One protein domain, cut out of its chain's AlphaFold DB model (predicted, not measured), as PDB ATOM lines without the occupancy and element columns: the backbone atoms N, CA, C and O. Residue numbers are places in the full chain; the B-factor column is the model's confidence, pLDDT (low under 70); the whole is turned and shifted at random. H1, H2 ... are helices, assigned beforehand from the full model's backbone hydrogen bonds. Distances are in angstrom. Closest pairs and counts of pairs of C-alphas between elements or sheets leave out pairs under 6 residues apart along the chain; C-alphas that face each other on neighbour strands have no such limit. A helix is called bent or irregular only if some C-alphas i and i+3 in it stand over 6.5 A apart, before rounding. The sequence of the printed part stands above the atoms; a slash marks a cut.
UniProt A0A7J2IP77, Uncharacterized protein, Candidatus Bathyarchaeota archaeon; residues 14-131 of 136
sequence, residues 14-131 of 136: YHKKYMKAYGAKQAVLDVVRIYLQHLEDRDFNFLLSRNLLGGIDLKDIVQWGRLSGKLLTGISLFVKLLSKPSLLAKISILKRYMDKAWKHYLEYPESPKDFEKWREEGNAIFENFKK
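Overview. This is residues 14 to 131 of the 136 residues of an uncharacterized protein of Candidatus Bathyarchaeota archaeon (UniProt A0A7J2IP77). This is an elongated up-and-down bundle of three long helical stretches, H1b, H5 and H6, each running against the one before it in the chain, with three shorter helices round it: H4 folds back on the first residues of H5, H2 lies near H4, and H3 packs on residues 25 to 29 of H1b. At the other end the arm H1a turns away from H1b at a kink and packs on the last residues of H5. The printed part has 118 residues with six named helices, H1 to H6 in chain order, and no named strand, and its class is all helix. The whole is compact, with a radius of gyration of the C-alphas of 15.6 A, and spans 50 by 28 by 20 A.

Arrangement. Start at H1, residues 14 to 37, assigned as one helix by its hydrogen bonds but bent, since C-alphas 21 and 24 are 7.5 A apart; its arms H1a, residues 14 to 21, and H1b, residues 24 to 37, stand at a steep tilt of 63 degrees. Next come H2, residues 41 to 49, and H3, residues 58 to 64. H3 touches H1b at residues 25 to 29 alone, closest at the C-alphas of Lys 25 and Trp 64, 6.8 A. H4, residues 69 to 81, forms a helical hairpin with H5, residues 85 to 106, closest at the C-alphas of Val 79 and Leu 88, 6.4 A. H2 touches no helix but is near H4. H5 touches H1b opposite ways at a shallow tilt of 25 degrees, closest at the C-alphas of Ala 24 and Tyr 105, 4.8 A. H5 touches H1a with residues 105 to 106 alone, closest at the C-alphas of Lys 20 and Leu 106, 5.4 A. H6, residues 112 to 131, makes a helical hairpin with H5, closest at the C-alphas of Tyr 97 and Phe 129, 6.5 A. H6 and H1b only just touch, with 3 pairs of C-alphas within 8 A, closest Val 31 and Phe 126, 7.1 A. Every O i to N i+4 pair is within hydrogen-bond range in H1a, H1b, H2, H3, H4 and H5; in H6 13 of 16 are.

Along the chain. Find C-alpha 14 at (107.365, 119.041, 142.319), where H1a begins. H1b measures 20.2 A from first to last C-alpha and H4 18.6 A. H5 runs 32.2 A from C-alpha 85 at (127.239, 157.491, 136.348). H6, 29.4 A long, is irregular, with C-alphas 113 and 116 7.2 A apart, and ends at C-alpha 131 at (111.669, 149.442, 131.028).

Size, cuts and confidence. Look for the two C-alphas farthest apart at Leu 81 and Lys 113, 50.6 A. The printed part has no cut and no long link. Mean pLDDT of the printed part is 81.7, and residues 47 to 80 and residue 82 are under 70.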
ATOM      1  N   TYR A  14     106.210 119.174 143.200       94.69
ATOM      2  CA  TYR A  14     107.365 119.041 142.319       94.69
ATOM      3  C   TYR A  14     107.820 120.398 141.770       94.69
ATOM      4  O   TYR A  14     108.999 120.738 141.890       94.69
ATOM      5  N   HIS A  15     106.895 121.214 141.252       95.38
ATOM      6  CA  HIS A  15     107.207 122.549 140.733       95.38
ATOM      7  C   HIS A  15     107.828 123.427 141.815       95.38
ATOM      8  O   HIS A  15     108.870 124.044 141.600       95.38
ATOM      9  N   LYS A  16     107.261 123.401 143.024       94.38
ATOM     10  CA  LYS A  16     107.806 124.137 144.167       94.38
ATOM     11  C   LYS A  16     109.227 123.686 144.527       94.38
ATOM     12  O   LYS A  16     110.096 124.524 144.771       94.38
ATOM     13  N   LYS A  17     109.486 122.373 144.553       95.75
ATOM     14  CA  LYS A  17     110.834 121.826 144.798       95.75
ATOM     15  C   LYS A  17     111.817 122.286 143.724       95.75
ATOM     16  O   LYS A  17     112.905 122.737 144.069       95.75
ATOM     17  N   TYR A  18     111.418 122.237 142.453       96.44
ATOM     18  CA  TYR A  18     112.236 122.717 141.342       96.44
ATOM     19  C   TYR A  18     112.557 124.210 141.465       96.44
ATOM     20  O   TYR A  18     113.715 124.607 141.347       96.44
ATOM     21  N   MET A  19     111.557 125.044 141.756       96.06
ATOM     22  CA  MET A  19     111.754 126.489 141.866       96.06
ATOM     23  C   MET A  19     112.708 126.859 143.001       96.06
ATOM     24  O   MET A  19     113.605 127.678 142.803       96.06
ATOM     25  N   LYS A  20     112.600 126.178 144.148       91.88
ATOM     26  CA  LYS A  20     113.529 126.352 145.273       91.88
ATOM     27  C   LYS A  20     114.939 125.844 144.979       91.88
ATOM     28  O   LYS A  20     115.903 126.478 145.395       91.88
ATOM     29  N   ALA A  21     115.062 124.710 144.291       90.25
ATOM     30  CA  ALA A  21     116.358 124.101 144.001       90.25
ATOM     31  C   ALA A  21     117.107 124.801 142.855       90.25
ATOM     32  O   ALA A  21     118.335 124.860 142.872       90.25
ATOM     33  N   TYR A  22     116.386 125.310 141.851       91.19
ATOM     34  CA  TYR A  22     116.998 125.801 140.615       91.19
ATOM     35  C   TYR A  22     116.252 126.959 139.944       91.19
ATOM     36  O   TYR A  22     116.899 127.857 139.403       91.19
ATOM     37  N   GLY A  23     114.917 126.990 139.984       94.12
ATOM     38  CA  GLY A  23     114.139 128.001 139.253       94.12
ATOM     39  C   GLY A  23     114.420 129.442 139.688       94.12
ATOM     40  O   GLY A  23     114.594 130.306 138.833       94.12
ATOM     41  N   ALA A  24     114.596 129.704 140.988       92.94
ATOM     42  CA  ALA A  24     115.003 131.027 141.475       92.94
ATOM     43  C   ALA A  24     116.378 131.452 140.935       92.94
ATOM     44  O   ALA A  24     116.572 132.606 140.552       92.94
ATOM     45  N   LYS A  25     117.317 130.503 140.815       88.00
ATOM     46  CA  LYS A  25     118.619 130.748 140.184       88.00
ATOM     47  C   LYS A  25     118.458 131.095 138.704       88.00
ATOM     48  O   LYS A  25     119.083 132.038 138.231       88.00
ATOM     49  N   GLN A  26     117.623 130.354 137.976       91.50
ATOM     50  CA  GLN A  26     117.370 130.623 136.559       91.50
ATOM     51  C   GLN A  26     116.723 131.987 136.336       91.50
ATOM     52  O   GLN A  26     117.149 132.701 135.437       91.50
ATOM     53  N   ALA A  27     115.768 132.382 137.178       95.00
ATOM     54  CA  ALA A  27     115.145 133.697 137.094       95.00
ATOM     55  C   ALA A  27     116.179 134.824 137.252       95.00
ATOM     56  O   ALA A  27     116.183 135.778 136.477       95.00
ATOM     57  N   VAL A  28     117.118 134.684 138.195       89.88
ATOM     58  CA  VAL A  28     118.238 135.625 138.340       89.88
ATOM     59  C   VAL A  28     119.132 135.643 137.100       89.88
ATOM     60  O   VAL A  28     119.494 136.718 136.619       89.88
ATOM     61  N   LEU A  29     119.485 134.471 136.572       86.81
ATOM     62  CA  LEU A  29     120.308 134.371 135.366       86.81
ATOM     63  C   LEU A  29     119.623 134.980 134.146       86.81
ATOM     64  O   LEU A  29     120.309 135.526 133.288       86.81
ATOM     65  N   ASP A  30     118.294 134.959 134.089       92.81
ATOM     66  CA  ASP A  30     117.545 135.585 133.009       92.81
ATOM     67  C   ASP A  30     117.587 137.120 133.088       92.81
ATOM     68  O   ASP A  30     117.786 137.788 132.073       92.81
ATOM     69  N   VAL A  31     117.544 137.694 134.299       91.62
ATOM     70  CA  VAL A  31     117.808 139.132 134.512       91.62
ATOM     71  C   VAL A  31     119.225 139.489 134.041       91.62
ATOM     72  O   VAL A  31     119.419 140.471 133.323       91.62
ATOM     73  N   VAL A  32     120.225 138.677 134.396       85.69
ATOM     74  CA  VAL A  32     121.616 138.890 133.960       85.69
ATOM     75  C   VAL A  32     121.741 138.775 132.441       85.69
ATOM     76  O   VAL A  32     122.376 139.624 131.818       85.69
ATOM     77  N   ARG A  33     121.100 137.778 131.823       87.56
ATOM     78  CA  ARG A  33     121.076 137.599 130.366       87.56
ATOM     79  C   ARG A  33     120.499 138.830 129.673       87.56
ATOM     80  O   ARG A  33     121.141 139.351 128.766       87.56
ATOM     81  N   ILE A  34     119.326 139.301 130.105       90.81
ATOM     82  CA  ILE A  34     118.684 140.494 129.534       90.81
ATOM     83  C   ILE A  34     119.620 141.699 129.655       90.81
ATOM     84  O   ILE A  34     119.790 142.426 128.684       90.81
ATOM     85  N   TYR A  35     120.274 141.896 130.800       87.00
ATOM     86  CA  TYR A  35     121.231 142.991 130.966       87.00
ATOM     87  C   TYR A  35     122.400 142.917 129.980       87.00
ATOM     88  O   TYR A  35     122.700 143.901 129.308       87.00
ATOM     89  N   LEU A  36     123.044 141.752 129.884       82.06
ATOM     90  CA  LEU A  36     124.213 141.555 129.026       82.06
ATOM     91  C   LEU A  36     123.871 141.710 127.540       82.06
ATOM     92  O   LEU A  36     124.665 142.275 126.799       82.06
ATOM     93  N   GLN A  37     122.685 141.266 127.116       83.81
ATOM     94  CA  GLN A  37     122.217 141.414 125.734       83.81
ATOM     95  C   GLN A  37     121.977 142.870 125.313       83.81
ATOM     96  O   GLN A  37     121.952 143.149 124.120       83.81
ATOM     97  N   HIS A  38     121.801 143.787 126.266       82.88
ATOM     98  CA  HIS A  38     121.548 145.207 125.996       82.88
ATOM     99  C   HIS A  38     122.683 146.112 126.480       82.88
ATOM    100  O   HIS A  38     122.521 147.328 126.624       82.88
ATOM    101  N   LEU A  39     123.835 145.520 126.780       79.12
ATOM    102  CA  LEU A  39     125.018 146.266 127.150       79.12
ATOM    103  C   LEU A  39     125.619 146.903 125.890       79.12
ATOM    104  O   LEU A  39     125.822 146.229 124.887       79.12
ATOM    105  N   GLU A  40     125.914 148.199 125.941       80.44
ATOM    106  CA  GLU A  40     126.597 148.885 124.838       80.44
ATOM    107  C   GLU A  40     128.016 148.319 124.664       80.44
ATOM    108  O   GLU A  40     128.695 148.069 125.662       80.44
ATOM    109  N   ASP A  41     128.517 148.201 123.429       76.31
ATOM    110  CA  ASP A  41     129.851 147.638 123.135       76.31
ATOM    111  C   ASP A  41     130.972 148.282 123.962       76.31
ATOM    112  O   ASP A  41     131.896 147.618 124.429       76.31
ATOM    113  N   ARG A  42     130.884 149.596 124.199       75.75
ATOM    114  CA  ARG A  42     131.848 150.332 125.032       75.75
ATOM    115  C   ARG A  42     131.826 149.871 126.489       75.75
ATOM    116  O   ARG A  42     132.876 149.822 127.130       75.75
ATOM    117  N   ASP A  43     130.648 149.589 127.028       74.00
ATOM    118  CA  ASP A  43     130.483 149.094 128.393       74.00
ATOM    119  C   ASP A  43     130.841 147.603 128.474       74.00
ATOM    120  O   ASP A  43     131.475 147.189 129.442       74.00
ATOM    121  N   PHE A  44     130.554 146.821 127.430       73.38
ATOM    122  CA  PHE A  44     130.959 145.418 127.317       73.38
ATOM    123  C   PHE A  44     132.475 145.252 127.293       73.38
ATOM    124  O   PHE A  44     133.038 144.559 128.141       73.38
ATOM    125  N   ASN A  45     133.151 145.975 126.401       70.06
ATOM    126  CA  ASN A  45     134.609 145.990 126.318       70.06
ATOM    127  C   ASN A  45     135.243 146.493 127.619       70.06
ATOM    128  O   ASN A  45     136.273 145.978 128.056       70.06
ATOM    129  N   PHE A  46     134.606 147.456 128.290       70.00
ATOM    130  CA  PHE A  46     135.047 147.901 129.605       70.00
ATOM    131  C   PHE A  46     134.976 146.774 130.651       70.00
ATOM    132  O   PHE A  46     135.970 146.517 131.330       70.00
ATOM    133  N   LEU A  47     133.850 146.061 130.752       68.38
ATOM    134  CA  LEU A  47     133.699 144.954 131.701       68.38
ATOM    135  C   LEU A  47     134.620 143.760 131.373       68.38
ATOM    136  O   LEU A  47     135.172 143.145 132.290       68.38
ATOM    137  N   LEU A  48     134.837 143.464 130.085       67.38
ATOM    138  CA  LEU A  48     135.765 142.424 129.621       67.38
ATOM    139  C   LEU A  48     137.227 142.771 129.929       67.38
ATOM    140  O   LEU A  48     137.930 141.971 130.541       67.38
ATOM    141  N   SER A  49     137.679 143.973 129.557       63.97
ATOM    142  CA  SER A  49     139.080 144.410 129.712       63.97
ATOM    143  C   SER A  49     139.572 144.421 131.162       63.97
ATOM    144  O   SER A  49     140.774 144.411 131.418       63.97
ATOM    145  N   ARG A  50     138.648 144.449 132.127       62.38
ATOM    146  CA  ARG A  50     138.948 144.458 133.563       62.38
ATOM    147  C   ARG A  50     138.745 143.108 134.239       62.38
ATOM    148  O   ARG A  50     138.788 143.039 135.461       62.38
ATOM    149  N   ASN A  51     138.539 142.044 133.458       58.91
ATOM    150  CA  ASN A  51     138.317 140.683 133.942       58.91
ATOM    151  C   ASN A  51     137.112 140.554 134.904       58.91
ATOM    152  O   ASN A  51     136.972 139.547 135.599       58.91
ATOM    153  N   LEU A  52     136.212 141.549 134.915       58.22
ATOM    154  CA  LEU A  52     134.999 141.570 135.742       58.22
ATOM    155  C   LEU A  52     133.967 140.546 135.244       58.22
ATOM    156  O   LEU A  52     133.157 140.053 136.022       58.22
ATOM    157  N   LEU A  53     134.033 140.189 133.958       53.28
ATOM    158  CA  LEU A  53     133.256 139.103 133.351       53.28
ATOM    159  C   LEU A  53     134.001 137.754 133.351       53.28
ATOM    160  O   LEU A  53     133.382 136.718 133.127       53.28
ATOM    161  N   GLY A  54     135.320 137.756 133.567       44.34
ATOM    162  CA  GLY A  54     136.209 136.738 133.003       44.34
ATOM    163  C   GLY A  54     136.733 135.636 133.924       44.34
ATOM    164  O   GLY A  54     137.269 134.670 133.395       44.34
ATOM    165  N   GLY A  55     136.613 135.695 135.258       45.38
ATOM    166  CA  GLY A  55     137.325 134.663 136.040       45.38
ATOM    167  C   GLY A  55     136.887 134.323 137.452       45.38
ATOM    168  O   GLY A  55     137.024 133.165 137.837       45.38
ATOM    169  N   ILE A  56     136.366 135.259 138.241       43.03
ATOM    170  CA  ILE A  56     136.177 134.992 139.684       43.03
ATOM    171  C   ILE A  56     134.718 135.154 140.123       43.03
ATOM    172  O   ILE A  56     134.304 134.551 141.102       43.03
ATOM    173  N   ASP A  57     133.900 135.849 139.337       53.81
ATOM    174  CA  ASP A  57     132.676 136.451 139.870       53.81
ATOM    175  C   ASP A  57     131.414 136.152 139.031       53.81
ATOM    176  O   ASP A  57     130.302 136.085 139.558       53.81
ATOM    177  N   LEU A  58     131.574 135.816 137.741       58.91
ATOM    178  CA  LEU A  58     130.503 135.200 136.943       58.91
ATOM    179  C   LEU A  58     130.163 133.796 137.465       58.91
ATOM    180  O   LEU A  58     129.013 133.368 137.401       58.91
ATOM    181  N   LYS A  59     131.163 133.093 138.017       61.66
ATOM    182  CA  LYS A  59     130.984 131.791 138.669       61.66
ATOM    183  C   LYS A  59     129.977 131.878 139.803       61.66
ATOM    184  O   LYS A  59     129.098 131.034 139.850       61.66
ATOM    185  N   ASP A  60     130.036 132.906 140.645       64.94
ATOM    186  CA  ASP A  60     129.098 133.044 141.762       64.94
ATOM    187  C   ASP A  60     127.669 133.325 141.289       64.94
ATOM    188  O   ASP A  60     126.706 132.773 141.821       64.94
ATOM    189  N   ILE A  61     127.520 134.104 140.219       66.06
ATOM    190  CA  ILE A  61     126.220 134.341 139.589       66.06
ATOM    191  C   ILE A  61     125.673 133.037 138.981       66.06
ATOM    192  O   ILE A  61     124.521 132.679 139.217       66.06
ATOM    193  N   VAL A  62     126.497 132.292 138.242       64.06
ATOM    194  CA  VAL A  62     126.116 131.032 137.576       64.06
ATOM    195  C   VAL A  62     125.865 129.897 138.575       64.06
ATOM    196  O   VAL A  62     124.950 129.085 138.392       64.06
ATOM    197  N   GLN A  63     126.660 129.830 139.637       67.56
ATOM    198  CA  GLN A  63     126.614 128.775 140.640       67.56
ATOM    199  C   GLN A  63     125.527 129.049 141.679       67.56
ATOM    200  O   GLN A  63     124.731 128.155 141.963       67.56
ATOM    201  N   TRP A  64     125.438 130.283 142.180       67.50
ATOM    202  CA  TRP A  64     124.611 130.640 143.335       67.50
ATOM    203  C   TRP A  64     123.446 131.583 143.018       67.50
ATOM    204  O   TRP A  64     122.607 131.801 143.887       67.50
ATOM    205  N   GLY A  65     123.363 132.144 141.806       63.53
ATOM    206  CA  GLY A  65     122.308 133.100 141.449       63.53
ATOM    207  C   GLY A  65     122.411 134.406 142.231       63.53
ATOM    208  O   GLY A  65     121.394 135.007 142.562       63.53
ATOM    209  N   ARG A  66     123.625 134.822 142.607       66.44
ATOM    210  CA  ARG A  66     123.862 136.032 143.404       66.44
ATOM    211  C   ARG A  66     125.085 136.778 142.890       66.44
ATOM    212  O   ARG A  66     126.082 136.163 142.533       66.44
ATOM    213  N   LEU A  67     125.014 138.108 142.901       64.19
ATOM    214  CA  LEU A  67     126.207 138.952 142.819       64.19
ATOM    215  C   LEU A  67     126.912 138.910 144.173       64.19
ATOM    216  O   LEU A  67     126.311 139.273 145.189       64.19
ATOM    217  N   SER A  68     128.178 138.496 144.193       66.75
ATOM    218  CA  SER A  68     128.990 138.599 145.402       66.75
ATOM    219  C   SER A  68     129.103 140.078 145.816       66.75
ATOM    220  O   SER A  68     129.158 140.986 144.979       66.75
ATOM    221  N   GLY A  69     129.123 140.356 147.124       63.47
ATOM    222  CA  GLY A  69     129.309 141.728 147.616       63.47
ATOM    223  C   GLY A  69     130.631 142.336 147.133       63.47
ATOM    224  O   GLY A  69     130.685 143.517 146.805       63.47
ATOM    225  N   LYS A  70     131.672 141.503 147.000       65.38
ATOM    226  CA  LYS A  70     132.996 141.895 146.500       65.38
ATOM    227  C   LYS A  70     132.947 142.346 145.034       65.38
ATOM    228  O   LYS A  70     133.520 143.391 144.725       65.38
ATOM    229  N   LEU A  71     132.199 141.644 144.176       64.19
ATOM    230  CA  LEU A  71     131.978 142.023 142.774       64.19
ATOM    231  C   LEU A  71     131.321 143.395 142.656       64.19
ATOM    232  O   LEU A  71     131.796 144.265 141.932       64.19
ATOM    233  N   LEU A  72     130.237 143.606 143.407       65.81
ATOM    234  CA  LEU A  72     129.496 144.867 143.396       65.81
ATOM    235  C   LEU A  72     130.370 146.041 143.837       65.81
ATOM    236  O   LEU A  72     130.346 147.098 143.203       65.81
ATOM    237  N   THR A  73     131.157 145.858 144.898       67.19
ATOM    238  CA  THR A  73     132.085 146.881 145.388       67.19
ATOM    239  C   THR A  73     133.182 147.175 144.368       67.19
ATOM    240  O   THR A  73     133.449 148.347 144.100       67.19
ATOM    241  N   GLY A  74     133.771 146.143 143.753       68.19
ATOM    242  CA  GLY A  74     134.789 146.292 142.713       68.19
ATOM    243  C   GLY A  74     134.262 147.061 141.505       68.19
ATOM    244  O   GLY A  74     134.823 148.092 141.135       68.19
ATOM    245  N   ILE A  75     133.130 146.628 140.942       66.69
ATOM    246  CA  ILE A  75     132.493 147.315 139.812       66.69
ATOM    247  C   ILE A  75     132.172 148.772 140.185       66.69
ATOM    248  O   ILE A  75     132.517 149.687 139.441       66.69
ATOM    249  N   SER A  76     131.557 149.013 141.348       66.56
ATOM    250  CA  SER A  76     131.205 150.364 141.806       66.56
ATOM    251  C   SER A  76     132.421 151.293 141.878       66.56
ATOM    252  O   SER A  76     132.369 152.424 141.390       66.56
ATOM    253  N   LEU A  77     133.536 150.810 142.430       67.06
ATOM    254  CA  LEU A  77     134.778 151.570 142.549       67.06
ATOM    255  C   LEU A  77     135.349 151.949 141.174       67.06
ATOM    256  O   LEU A  77     135.664 153.115 140.939       67.06
ATOM    257  N   PHE A  78     135.432 150.995 140.246       66.50
ATOM    258  CA  PHE A  78     135.977 151.249 138.909       66.50
ATOM    259  C   PHE A  78     135.094 152.166 138.066       66.50
ATOM    260  O   PHE A  78     135.602 153.030 137.353       66.50
ATOM    261  N   VAL A  79     133.772 152.020 138.153       67.12
ATOM    262  CA  VAL A  79     132.865 152.890 137.400       67.12
ATOM    263  C   VAL A  79     132.880 154.321 137.961       67.12
ATOM    264  O   VAL A  79     132.800 155.272 137.182       67.12
ATOM    265  N   LYS A  80     133.067 154.497 139.280       68.62
ATOM    266  CA  LYS A  80     133.327 155.817 139.888       68.62
ATOM    267  C   LYS A  80     134.631 156.438 139.383       68.62
ATOM    268  O   LYS A  80     134.627 157.611 139.032       68.62
ATOM    269  N   LEU A  81     135.712 155.659 139.296       70.38
ATOM    270  CA  LEU A  81     137.011 156.124 138.783       70.38
ATOM    271  C   LEU A  81     136.948 156.598 137.324       70.38
ATOM    272  O   LEU A  81     137.710 157.470 136.925       70.38
ATOM    273  N   LEU A  82     136.038 156.034 136.531       68.94
ATOM    274  CA  LEU A  82     135.856 156.386 135.122       68.94
ATOM    275  C   LEU A  82     134.737 157.401 134.880       68.94
ATOM    276  O   LEU A  82     134.390 157.645 133.726       68.94
ATOM    277  N   SER A  83     134.151 157.964 135.945       71.06
ATOM    278  CA  SER A  83     133.077 158.959 135.866       71.06
ATOM    279  C   SER A  83     131.926 158.533 134.942       71.06
ATOM    280  O   SER A  83     131.414 159.337 134.166       71.06
ATOM    281  N   LYS A  84     131.506 157.259 135.011       71.44
ATOM    282  CA  LYS A  84     130.386 156.702 134.223       71.44
ATOM    283  C   LYS A  84     129.119 156.509 135.083       71.44
ATOM    284  O   LYS A  84     128.753 155.376 135.405       71.44
ATOM    285  N   PRO A  85     128.403 157.582 135.462       74.38
ATOM    286  CA  PRO A  85     127.239 157.491 136.348       74.38
ATOM    287  C   PRO A  85     126.090 156.656 135.759       74.38
ATOM    288  O   PRO A  85     125.380 155.980 136.503       74.38
ATOM    289  N   SER A  86     125.938 156.635 134.430       78.88
ATOM    290  CA  SER A  86     124.924 155.824 133.743       78.88
ATOM    291  C   SER A  86     125.140 154.320 133.944       78.88
ATOM    292  O   SER A  86     124.184 153.590 134.201       78.88
ATOM    293  N   LEU A  87     126.390 153.849 133.902       76.12
ATOM    294  CA  LEU A  87     126.719 152.441 134.113       76.12
ATOM    295  C   LEU A  87     126.465 152.025 135.574       76.12
ATOM    296  O   LEU A  87     125.858 150.980 135.804       76.12
ATOM    297  N   LEU A  88     126.814 152.872 136.557       76.25
ATOM    298  CA  LEU A  88     126.491 152.635 137.979       76.25
ATOM    299  C   LEU A  88     124.988 152.480 138.212       76.25
ATOM    300  O   LEU A  88     124.560 151.583 138.947       76.25
ATOM    301  N   ALA A  89     124.188 153.346 137.585       83.19
ATOM    302  CA  ALA A  89     122.737 153.275 137.667       83.19
ATOM    303  C   ALA A  89     122.232 151.940 137.102       83.19
ATOM    304  O   ALA A  89     121.491 151.230 137.784       83.19
ATOM    305  N   LYS A  90     122.703 151.542 135.913       83.88
ATOM    306  CA  LYS A  90     122.344 150.266 135.277       83.88
ATOM    307  C   LYS A  90     122.718 149.043 136.142       83.88
ATOM    308  O   LYS A  90     121.898 148.144 136.306       83.88
ATOM    309  N   ILE A  91     123.893 149.027 136.779       80.06
ATOM    310  CA  ILE A  91     124.315 147.941 137.693       80.06
ATOM    311  C   ILE A  91     123.451 147.895 138.962       80.06
ATOM    312  O   ILE A  91     123.078 146.823 139.441       80.06
ATOM    313  N   SER A  92     123.092 149.060 139.501       83.00
ATOM    314  CA  SER A  92     122.200 149.154 140.662       83.00
ATOM    315  C   SER A  92     120.799 148.626 140.338       83.00
ATOM    316  O   SER A  92     120.174 147.949 141.158       83.00
ATOM    317  N   ILE A  93     120.314 148.906 139.124       90.00
ATOM    318  CA  ILE A  93     119.068 148.353 138.592       90.00
ATOM    319  C   ILE A  93     119.187 146.829 138.470       90.00
ATOM    320  O   ILE A  93     118.339 146.130 139.022       90.00
ATOM    321  N   LEU A  94     120.252 146.317 137.844       87.69
ATOM    322  CA  LEU A  94     120.516 144.880 137.716       87.69
ATOM    323  C   LEU A  94     120.418 144.163 139.068       87.69
ATOM    324  O   LEU A  94     119.593 143.262 139.218       87.69
ATOM    325  N   LYS A  95     121.185 144.607 140.074       83.69
ATOM    326  CA  LYS A  95     121.180 143.986 141.409       83.69
ATOM    327  C   LYS A  95     119.767 143.927 141.995       83.69
ATOM    328  O   LYS A  95     119.327 142.881 142.462       83.69
ATOM    329  N   ARG A  96     119.041 145.048 141.947       90.50
ATOM    330  CA  ARG A  96     117.682 145.145 142.492       90.50
ATOM    331  C   ARG A  96     116.729 144.147 141.835       90.50
ATOM    332  O   ARG A  96     115.904 143.560 142.528       90.50
ATOM    333  N   TYR A  97     116.807 143.972 140.518       94.81
ATOM    334  CA  TYR A  97     115.926 143.047 139.805       94.81
ATOM    335  C   TYR A  97     116.335 141.582 139.967       94.81
ATOM    336  O   TYR A  97     115.451 140.733 140.029       94.81
ATOM    337  N   MET A  98     117.626 141.286 140.148       90.75
ATOM    338  CA  MET A  98     118.072 139.952 140.562       90.75
ATOM    339  C   MET A  98     117.489 139.580 141.931       90.75
ATOM    340  O   MET A  98     116.896 138.515 142.071       90.75
ATOM    341  N   ASP A  99     117.563 140.483 142.915       89.38
ATOM    342  CA  ASP A  99     117.000 140.245 144.252       89.38
ATOM    343  C   ASP A  99     115.469 140.041 144.198       89.38
ATOM    344  O   ASP A  99     114.936 139.140 144.851       89.38
ATOM    345  N   LYS A 100     114.759 140.835 143.378       96.38
ATOM    346  CA  LYS A 100     113.309 140.680 143.151       96.38
ATOM    347  C   LYS A 100     112.963 139.329 142.527       96.38
ATOM    348  O   LYS A 100     112.085 138.643 143.041       96.38
ATOM    349  N   ALA A 101     113.646 138.949 141.446       96.38
ATOM    350  CA  ALA A 101     113.412 137.686 140.752       96.38
ATOM    351  C   ALA A 101     113.698 136.488 141.667       96.38
ATOM    352  O   ALA A 101     112.879 135.579 141.769       96.38
ATOM    353  N   TRP A 102     114.816 136.523 142.400       93.69
ATOM    354  CA  TRP A 102     115.163 135.490 143.372       93.69
ATOM    355  C   TRP A 102     114.057 135.294 144.412       93.69
ATOM    356  O   TRP A 102     113.592 134.174 144.617       93.69
ATOM    357  N   LYS A 103     113.616 136.386 145.052       96.06
ATOM    358  CA  LYS A 103     112.569 136.333 146.076       96.06
ATOM    359  C   LYS A 103     111.257 135.785 145.507       96.06
ATOM    360  O   LYS A 103     110.722 134.830 146.059       96.06
ATOM    361  N   HIS A 104     110.799 136.333 144.380       98.00
ATOM    362  CA  HIS A 104     109.538 135.948 143.737       98.00
ATOM    363  C   HIS A 104     109.468 134.454 143.414       98.00
ATOM    364  O   HIS A 104     108.473 133.784 143.677       98.00
ATOM    365  N   TYR A 105     110.554 133.901 142.873       96.69
ATOM    366  CA  TYR A 105     110.598 132.494 142.483       96.69
ATOM    367  C   TYR A 105     110.808 131.540 143.671       96.69
ATOM    368  O   TYR A 105     110.430 130.373 143.582       96.69
ATOM    369  N   LEU A 106     111.351 132.007 144.803       95.75
ATOM    370  CA  LEU A 106     111.340 131.233 146.054       95.75
ATOM    371  C   LEU A 106     109.949 131.160 146.697       95.75
ATOM    372  O   LEU A 106     109.651 130.182 147.389       95.75
ATOM    373  N   GLU A 107     109.112 132.167 146.446       96.62
ATOM    374  CA  GLU A 107     107.724 132.286 146.906       96.62
ATOM    375  C   GLU A 107     106.731 131.625 145.927       96.62
ATOM    376  O   GLU A 107     105.561 131.996 145.874       96.62
ATOM    377  N   TYR A 108     107.181 130.620 145.157       97.81
ATOM    378  CA  TYR A 108     106.317 129.843 144.263       97.81
ATOM    379  C   TYR A 108     105.091 129.292 145.018       97.81
ATOM    380  O   TYR A 108     105.261 128.733 146.112       97.81
ATOM    381  N   PRO A 109     103.876 129.405 144.451       97.50
ATOM    382  CA  PRO A 109     102.639 129.145 145.171       97.50
ATOM    383  C   PRO A 109     102.511 127.694 145.637       97.50
ATOM    384  O   PRO A 109     102.958 126.755 144.977       97.50
ATOM    385  N   GLU A 110     101.832 127.505 146.770       94.88
ATOM    386  CA  GLU A 110     101.549 126.186 147.354       94.88
ATOM    387  C   GLU A 110     100.470 125.411 146.587       94.88
ATOM    388  O   GLU A 110     100.356 124.195 146.741       94.88
ATOM    389  N   SER A 111      99.684 126.109 145.766       95.75
ATOM    390  CA  SER A 111      98.525 125.576 145.057       95.75
ATOM    391  C   SER A 111      98.501 126.047 143.598       95.75
ATOM    392  O   SER A 111      98.856 127.199 143.335       95.75
ATOM    393  N   PRO A 112      98.009 125.219 142.655       96.62
ATOM    394  CA  PRO A 112      97.799 125.631 141.265       96.62
ATOM    395  C   PRO A 112      96.880 126.850 141.113       96.62
ATOM    396  O   PRO A 112      97.005 127.597 140.148       96.62
ATOM    397  N   LYS A 113      95.971 127.084 142.070       97.31
ATOM    398  CA  LYS A 113      94.995 128.189 142.023       97.31
ATOM    399  C   LYS A 113      95.649 129.572 141.983       97.31
ATOM    400  O   LYS A 113      95.132 130.468 141.330       97.31
ATOM    401  N   ASP A 114      96.791 129.721 142.649       97.06
ATOM    402  CA  ASP A 114      97.511 130.993 142.750       97.06
ATOM    403  C   ASP A 114      98.587 131.146 141.661       97.06
ATOM    404  O   ASP A 114      99.275 132.168 141.596       97.06
ATOM    405  N   PHE A 115      98.748 130.138 140.793       97.56
ATOM    406  CA  PHE A 115      99.782 130.121 139.761       97.56
ATOM    407  C   PHE A 115      99.658 131.278 138.782       97.56
ATOM    408  O   PHE A 115     100.665 131.898 138.452       97.56
ATOM    409  N   GLU A 116      98.442 131.572 138.323       98.06
ATOM    410  CA  GLU A 116      98.230 132.589 137.296       98.06
ATOM    411  C   GLU A 116      98.672 133.969 137.788       98.06
ATOM    412  O   GLU A 116      99.494 134.631 137.158       98.06
ATOM    413  N   LYS A 117      98.239 134.336 138.996       98.19
ATOM    414  CA  LYS A 117      98.660 135.571 139.655       98.19
ATOM    415  C   LYS A 117     100.180 135.623 139.844       98.19
ATOM    416  O   LYS A 117     100.814 136.610 139.478       98.19
ATOM    417  N   TRP A 118     100.779 134.553 140.371       98.31
ATOM    418  CA  TRP A 118     102.232 134.471 140.552       98.31
ATOM    419  C   TRP A 118     102.990 134.607 139.219       98.31
ATOM    420  O   TRP A 118     104.053 135.230 139.157       98.31
ATOM    421  N   ARG A 119     102.449 134.048 138.131       98.25
ATOM    422  CA  ARG A 119     103.023 134.137 136.784       98.25
ATOM    423  C   ARG A 119     102.994 135.570 136.266       98.25
ATOM    424  O   ARG A 119     104.008 136.046 135.759       98.25
ATOM    425  N   GLU A 120     101.867 136.259 136.402       98.50
ATOM    426  CA  GLU A 120     101.724 137.663 136.003       98.50
ATOM    427  C   GLU A 120     102.678 138.577 136.782       98.50
ATOM    428  O   GLU A 120     103.385 139.391 136.183       98.50
ATOM    429  N   GLU A 121     102.771 138.392 138.100       98.38
ATOM    430  CA  GLU A 121     103.726 139.100 138.960       98.38
ATOM    431  C   GLU A 121     105.176 138.839 138.525       98.38
ATOM    432  O   GLU A 121     105.981 139.770 138.420       98.38
ATOM    433  N   GLY A 122     105.499 137.585 138.188       98.00
ATOM    434  CA  GLY A 122     106.802 137.191 137.663       98.00
ATOM    435  C   GLY A 122     107.124 137.884 136.339       98.00
ATOM    436  O   GLY A 122     108.187 138.488 136.205       98.00
ATOM    437  N   ASN A 123     106.191 137.870 135.386       98.19
ATOM    438  CA  ASN A 123     106.333 138.554 134.097       98.19
ATOM    439  C   ASN A 123     106.533 140.065 134.279       98.19
ATOM    440  O   ASN A 123     107.400 140.666 133.640       98.19
ATOM    441  N   ALA A 124     105.794 140.677 135.208       98.25
ATOM    442  CA  ALA A 124     105.919 142.095 135.509       98.25
ATOM    443  C   ALA A 124     107.321 142.468 136.020       98.25
ATOM    444  O   ALA A 124     107.794 143.568 135.733       98.25
ATOM    445  N   ILE A 125     108.027 141.579 136.733       98.25
ATOM    446  CA  ILE A 125     109.421 141.823 137.146       98.25
ATOM    447  C   ILE A 125     110.313 142.032 135.916       98.25
ATOM    448  O   ILE A 125     111.063 143.009 135.879       98.25
ATOM    449  N   PHE A 126     110.216 141.166 134.904       96.69
ATOM    450  CA  PHE A 126     111.057 141.244 133.707       96.69
ATOM    451  C   PHE A 126     110.670 142.407 132.793       96.69
ATOM    452  O   PHE A 126     111.547 143.114 132.298       96.69
ATOM    453  N   GLU A 127     109.379 142.679 132.625       96.31
ATOM    454  CA  GLU A 127     108.926 143.830 131.838       96.31
ATOM    455  C   GLU A 127     109.334 145.159 132.483       96.31
ATOM    456  O   GLU A 127     109.862 146.055 131.822       96.31
ATOM    457  N   ASN A 128     109.194 145.275 133.805       97.12
ATOM    458  CA  ASN A 128     109.659 146.454 134.532       97.12
ATOM    459  C   ASN A 128     111.188 146.563 134.546       97.12
ATOM    460  O   ASN A 128     111.718 147.673 134.650       97.12
ATOM    461  N   PHE A 129     111.910 145.444 134.459       95.69
ATOM    462  CA  PHE A 129     113.362 145.454 134.323       95.69
ATOM    463  C   PHE A 129     113.789 146.036 132.976       95.69
ATOM    464  O   PHE A 129     114.598 146.962 132.950       95.69
ATOM    465  N   LYS A 130     113.191 145.559 131.876       93.44
ATOM    466  CA  LYS A 130     113.464 146.075 130.528       93.44
ATOM    467  C   LYS A 130     113.175 147.573 130.430       93.44
ATOM    468  O   LYS A 130     114.029 148.336 129.986       93.44
ATOM    469  N   LYS A 131     112.027 148.014 130.955       93.25
ATOM    470  CA  LYS A 131     111.669 149.442 131.028       93.25
ATOM    471  C   LYS A 131     112.679 150.250 131.842       93.25
ATOM    472  O   LYS A 131     113.097 151.315 131.409       93.25
TER     473      LYS A 131